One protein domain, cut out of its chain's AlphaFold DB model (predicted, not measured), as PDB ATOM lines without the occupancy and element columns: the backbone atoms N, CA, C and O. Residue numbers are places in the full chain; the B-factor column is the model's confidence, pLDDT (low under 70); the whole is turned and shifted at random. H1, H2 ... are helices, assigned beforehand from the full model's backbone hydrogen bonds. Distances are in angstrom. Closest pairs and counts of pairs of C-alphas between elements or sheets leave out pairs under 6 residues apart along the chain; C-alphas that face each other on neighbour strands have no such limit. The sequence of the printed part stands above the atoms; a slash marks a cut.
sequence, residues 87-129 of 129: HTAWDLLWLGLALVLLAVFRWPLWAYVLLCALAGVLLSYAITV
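What this domain is: This is residues 87 to 129 of the 129 residues of an uncharacterized protein of Thiotrichales bacterium 17-46-47 (UniProt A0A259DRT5). H2, the longest helix, and H1 form a helical hairpin opened as a narrow V, joined by a tight turn at residues 105 to 108 and spreading toward their free far ends. The printed part has 43 residues with two named helices, H1 then H2, and no named strand; the class is all helix. It is loose, with a radius of gyration of the C-alphas of 11.6 A, and elongated, spanning 36 by 21 by 13 A.

Where its parts are: H2, residues 109 to 127, is 27.4 A long and ends at C-alpha 127 (2.260, -61.642, -38.386). H1, residues 89 to 104, is 23.0 A long and begins at C-alpha 89 (16.386, -58.517, -47.359).

How they stand to each other: H2 touches H1 with residues 109 to 116 alone, and H1 touches H2 with residues 98 to 102 alone. Their closest C-alphas, of Leu 102 and Tyr 112, are 7.4 A apart. They run opposite ways at a shallow tilt of 31 degrees. In both helices every O i to N i+4 pair is within hydrogen-bond range.

The domain as a whole: The C-alphas farthest apart, of Arg 106 and Val 129, are 35.7 A apart. The printed part has no cut. Residues 126 to 129 are under pLDDT 70.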
ATOM      1  N   HIS A  87      18.381 -58.332 -40.581       81.12
ATOM      2  CA  HIS A  87      18.375 -59.796 -40.555       81.12
ATOM      3  C   HIS A  87      17.861 -60.369 -41.878       81.12
ATOM      4  O   HIS A  87      18.254 -61.466 -42.274       81.12
ATOM      5  N   THR A  88      17.029 -59.607 -42.593       80.56
ATOM      6  CA  THR A  88      16.362 -60.041 -43.823       80.56
ATOM      7  C   THR A  88      16.486 -58.994 -44.934       80.56
ATOM      8  O   THR A  88      16.597 -57.797 -44.679       80.56
ATOM      9  N   ALA A  89      16.395 -59.421 -46.198       80.38
ATOM     10  CA  ALA A  89      16.386 -58.517 -47.359       80.38
ATOM     11  C   ALA A  89      15.240 -57.479 -47.324       80.38
ATOM     12  O   ALA A  89      15.358 -56.402 -47.906       80.38
ATOM     13  N   TRP A  90      14.150 -57.771 -46.607       80.38
ATOM     14  CA  TRP A  90      13.062 -56.824 -46.358       80.38
ATOM     15  C   TRP A  90      13.467 -55.661 -45.442       80.38
ATOM     16  O   TRP A  90      13.003 -54.543 -45.655       80.38
ATOM     17  N   ASP A  91      14.379 -55.875 -44.494       80.69
ATOM     18  CA  ASP A  91      14.847 -54.819 -43.585       80.69
ATOM     19  C   ASP A  91      15.654 -53.761 -44.352       80.69
ATOM     20  O   ASP A  91      15.563 -52.567 -44.071       80.69
ATOM     21  N   LEU A  92      16.380 -54.186 -45.394       82.19
ATOM     22  CA  LEU A  92      17.086 -53.302 -46.327       82.19
ATOM     23  C   LEU A  92      16.125 -52.410 -47.124       82.19
ATOM     24  O   LEU A  92      16.420 -51.231 -47.326       82.19
ATOM     25  N   LEU A  93      14.974 -52.942 -47.550       85.75
ATOM     26  CA  LEU A  93      13.943 -52.159 -48.238       85.75
ATOM     27  C   LEU A  93      13.334 -51.105 -47.308       85.75
ATOM     28  O   LEU A  93      13.224 -49.942 -47.700       85.75
ATOM     29  N   TRP A  94      12.998 -51.479 -46.071       80.31
ATOM     30  CA  TRP A  94      12.480 -50.541 -45.070       80.31
ATOM     31  C   TRP A  94      13.502 -49.470 -44.690       80.31
ATOM     32  O   TRP A  94      13.150 -48.291 -44.625       80.31
ATOM     33  N   LEU A  95      14.770 -49.850 -44.513       82.88
ATOM     34  CA  LEU A  95      15.864 -48.913 -44.262       82.88
ATOM     35  C   LEU A  95      16.025 -47.923 -45.422       82.88
ATOM     36  O   LEU A  95      16.123 -46.718 -45.192       82.88
ATOM     37  N   GLY A  96      16.019 -48.412 -46.665       84.69
ATOM     38  CA  GLY A  96      16.102 -47.571 -47.858       84.69
ATOM     39  C   GLY A  96      14.929 -46.597 -47.963       84.69
ATOM     40  O   GLY A  96      15.134 -45.408 -48.204       84.69
ATOM     41  N   LEU A  97      13.709 -47.070 -47.708       84.62
ATOM     42  CA  LEU A  97      12.506 -46.240 -47.721       84.62
ATOM     43  C   LEU A  97      12.560 -45.165 -46.624       84.62
ATOM     44  O   LEU A  97      12.299 -43.994 -46.905       84.62
ATOM     45  N   ALA A  98      12.970 -45.525 -45.406       80.44
ATOM     46  CA  ALA A  98      13.154 -44.582 -44.305       80.44
ATOM     47  C   ALA A  98      14.242 -43.536 -44.609       80.44
ATOM     48  O   ALA A  98      14.043 -42.351 -44.340       80.44
ATOM     49  N   LEU A  99      15.361 -43.940 -45.223       82.75
ATOM     50  CA  LEU A  99      16.427 -43.028 -45.650       82.75
ATOM     51  C   LEU A  99      15.955 -42.056 -46.735       82.75
ATOM     52  O   LEU A  99      16.249 -40.865 -46.651       82.75
ATOM     53  N   VAL A 100      15.202 -42.532 -47.730       85.62
ATOM     54  CA  VAL A 100      14.619 -41.675 -48.775       85.62
ATOM     55  C   VAL A 100      13.618 -40.695 -48.170       85.62
ATOM     56  O   VAL A 100      13.677 -39.501 -48.463       85.62
ATOM     57  N   LEU A 101      12.742 -41.165 -47.278       81.62
ATOM     58  CA  LEU A 101      11.811 -40.302 -46.555       81.62
ATOM     59  C   LEU A 101      12.542 -39.222 -45.749       81.62
ATOM     60  O   LEU A 101      12.101 -38.078 -45.761       81.62
ATOM     61  N   LEU A 102      13.657 -39.557 -45.097       79.38
ATOM     62  CA  LEU A 102      14.461 -38.622 -44.305       79.38
ATOM     63  C   LEU A 102      15.267 -37.638 -45.169       79.38
ATOM     64  O   LEU A 102      15.486 -36.493 -44.777       79.38
ATOM     65  N   ALA A 103      15.706 -38.063 -46.354       81.94
ATOM     66  CA  ALA A 103      16.423 -37.208 -47.296       81.94
ATOM     67  C   ALA A 103      15.491 -36.206 -48.005       81.94
ATOM     68  O   ALA A 103      15.892 -35.069 -48.261       81.94
ATOM     69  N   VAL A 104      14.258 -36.621 -48.319       82.69
ATOM     70  CA  VAL A 104      13.275 -35.810 -49.061       82.69
ATOM     71  C   VAL A 104      12.472 -34.913 -48.125       82.69
ATOM     72  O   VAL A 104      12.344 -33.710 -48.366       82.69
ATOM     73  N   PHE A 105      11.948 -35.475 -47.040       74.06
ATOM     74  CA  PHE A 105      11.208 -34.728 -46.039       74.06
ATOM     75  C   PHE A 105      12.210 -34.334 -44.948       74.06
ATOM     76  O   PHE A 105      12.764 -35.164 -44.245       74.06
ATOM     77  N   ARG A 106      12.514 -33.042 -44.806       71.75
ATOM     78  CA  ARG A 106      13.444 -32.545 -43.770       71.75
ATOM     79  C   ARG A 106      12.825 -32.538 -42.367       71.75
ATOM     80  O   ARG A 106      13.000 -31.582 -41.612       71.75
ATOM     81  N   TRP A 107      12.031 -33.549 -42.028       76.44
ATOM     82  CA  TRP A 107      11.404 -33.635 -40.716       76.44
ATOM     83  C   TRP A 107      12.448 -33.947 -39.644       76.44
ATOM     84  O   TRP A 107      13.503 -34.522 -39.933       76.44
ATOM     85  N   PRO A 108      12.192 -33.555 -38.389       77.50
ATOM     86  CA  PRO A 108      13.116 -33.862 -37.317       77.50
ATOM     87  C   PRO A 108      13.217 -35.383 -37.117       77.50
ATOM     88  O   PRO A 108      12.216 -36.097 -37.167       77.50
ATOM     89  N   LEU A 109      14.436 -35.870 -36.853       73.94
ATOM     90  CA  LEU A 109      14.779 -37.301 -36.799       73.94
ATOM     91  C   LEU A 109      13.837 -38.130 -35.901       73.94
ATOM     92  O   LEU A 109      13.538 -39.281 -36.204       73.94
ATOM     93  N   TRP A 110      13.337 -37.537 -34.808       80.44
ATOM     94  CA  TRP A 110      12.448 -38.202 -33.850       80.44
ATOM     95  C   TRP A 110      11.100 -38.621 -34.455       80.44
ATOM     96  O   TRP A 110      10.555 -39.650 -34.057       80.44
ATOM     97  N   ALA A 111      10.582 -37.879 -35.439       79.25
ATOM     98  CA  ALA A 111       9.323 -38.212 -36.103       79.25
ATOM     99  C   ALA A 111       9.451 -39.509 -36.919       79.25
ATOM    100  O   ALA A 111       8.555 -40.351 -36.892       79.25
ATOM    101  N   TYR A 112      10.597 -39.717 -37.577       74.31
ATOM    102  CA  TYR A 112      10.880 -40.951 -38.315       74.31
ATOM    103  C   TYR A 112      11.047 -42.154 -37.403       74.31
ATOM    104  O   TYR A 112      10.545 -43.227 -37.728       74.31
ATOM    105  N   VAL A 113      11.706 -41.977 -36.253       79.56
ATOM    106  CA  VAL A 113      11.845 -43.047 -35.255       79.56
ATOM    107  C   VAL A 113      10.469 -43.497 -34.764       79.56
ATOM    108  O   VAL A 113      10.208 -44.696 -34.718       79.56
ATOM    109  N   LEU A 114       9.564 -42.557 -34.466       83.50
ATOM    110  CA  LEU A 114       8.192 -42.884 -34.067       83.50
ATOM    111  C   LEU A 114       7.418 -43.594 -35.180       83.50
ATOM    112  O   LEU A 114       6.750 -44.589 -34.913       83.50
ATOM    113  N   LEU A 115       7.524 -43.119 -36.422       83.12
ATOM    114  CA  LEU A 115       6.826 -43.722 -37.557       83.12
ATOM    115  C   LEU A 115       7.319 -45.149 -37.832       83.12
ATOM    116  O   LEU A 115       6.501 -46.049 -38.010       83.12
ATOM    117  N   CYS A 116       8.634 -45.379 -37.794       77.94
ATOM    118  CA  CYS A 116       9.214 -46.714 -37.962       77.94
ATOM    119  C   CYS A 116       8.845 -47.644 -36.797       77.94
ATOM    120  O   CYS A 116       8.518 -48.805 -37.030       77.94
ATOM    121  N   ALA A 117       8.840 -47.143 -35.556       82.06
ATOM    122  CA  ALA A 117       8.412 -47.920 -34.393       82.06
ATOM    123  C   ALA A 117       6.932 -48.327 -34.490       82.06
ATOM    124  O   ALA A 117       6.601 -49.490 -34.264       82.06
ATOM    125  N   LEU A 118       6.049 -47.404 -34.884       84.94
ATOM    126  CA  LEU A 118       4.627 -47.690 -35.095       84.94
ATOM    127  C   LEU A 118       4.413 -48.693 -36.232       84.94
ATOM    128  O   LEU A 118       3.643 -49.639 -36.070       84.94
ATOM    129  N   ALA A 119       5.121 -48.530 -37.352       81.75
ATOM    130  CA  ALA A 119       5.069 -49.470 -38.467       81.75
ATOM    131  C   ALA A 119       5.525 -50.876 -38.043       81.75
ATOM    132  O   ALA A 119       4.848 -51.850 -38.359       81.75
ATOM    133  N   GLY A 120       6.612 -50.984 -37.271       80.19
ATOM    134  CA  GLY A 120       7.102 -52.258 -36.741       80.19
ATOM    135  C   GLY A 120       6.116 -52.938 -35.787       80.19
ATOM    136  O   GLY A 120       5.896 -54.144 -35.891       80.19
ATOM    137  N   VAL A 121       5.464 -52.178 -34.899       83.62
ATOM    138  CA  VAL A 121       4.425 -52.712 -33.998       83.62
ATOM    139  C   VAL A 121       3.223 -53.234 -34.787       83.62
ATOM    140  O   VAL A 121       2.752 -54.337 -34.513       83.62
ATOM    141  N   LEU A 122       2.753 -52.484 -35.786       81.88
ATOM    142  CA  LEU A 122       1.628 -52.896 -36.630       81.88
ATOM    143  C   LEU A 122       1.956 -54.145 -37.458       81.88
ATOM    144  O   LEU A 122       1.122 -55.044 -37.556       81.88
ATOM    145  N   LEU A 123       3.171 -54.230 -38.007       78.69
ATOM    146  CA  LEU A 123       3.616 -55.406 -38.759       78.69
ATOM    147  C   LEU A 123       3.730 -56.642 -37.859       78.69
ATOM    148  O   LEU A 123       3.318 -57.727 -38.256       78.69
ATOM    149  N   SER A 124       4.250 -56.475 -36.639       78.44
ATOM    150  CA  SER A 124       4.355 -57.555 -35.650       78.44
ATOM    151  C   SER A 124       2.981 -58.129 -35.288       78.44
ATOM    152  O   SER A 124       2.798 -59.346 -35.308       78.44
ATOM    153  N   TYR A 125       1.990 -57.260 -35.054       74.81
ATOM    154  CA  TYR A 125       0.602 -57.671 -34.802       74.81
ATOM    155  C   TYR A 125      -0.041 -58.402 -35.991       74.81
ATOM    156  O   TYR A 125      -0.820 -59.323 -35.781       74.81
ATOM    157  N   ALA A 126       0.287 -58.028 -37.231       68.94
ATOM    158  CA  ALA A 126      -0.251 -58.680 -38.429       68.94
ATOM    159  C   ALA A 126       0.369 -60.060 -38.726       68.94
ATOM    160  O   ALA A 126      -0.236 -60.845 -39.446       68.94
ATOM    161  N   ILE A 127       1.567 -60.351 -38.207       67.88
ATOM    162  CA  ILE A 127       2.260 -61.642 -38.386       67.88
ATOM    163  C   ILE A 127       1.899 -62.639 -37.264       67.88
ATOM    164  O   ILE A 127       2.079 -63.844 -37.427       67.88
ATOM    165  N   THR A 128       1.410 -62.153 -36.117       62.91
ATOM    166  CA  THR A 128       1.097 -62.969 -34.925       62.91
ATOM    167  C   THR A 128      -0.372 -63.393 -34.800       62.91
ATOM    168  O   THR A 128      -0.698 -64.138 -33.875       62.91
ATOM    169  N   VAL A 129      -1.237 -62.965 -35.723       49.91
ATOM    170  CA  VAL A 129      -2.648 -63.379 -35.857       49.91
ATOM    171  C   VAL A 129      -2.795 -64.235 -37.107       49.91
ATOM    172  O   VAL A 129      -3.488 -65.272 -37.017       49.91
TER     173      VAL A 129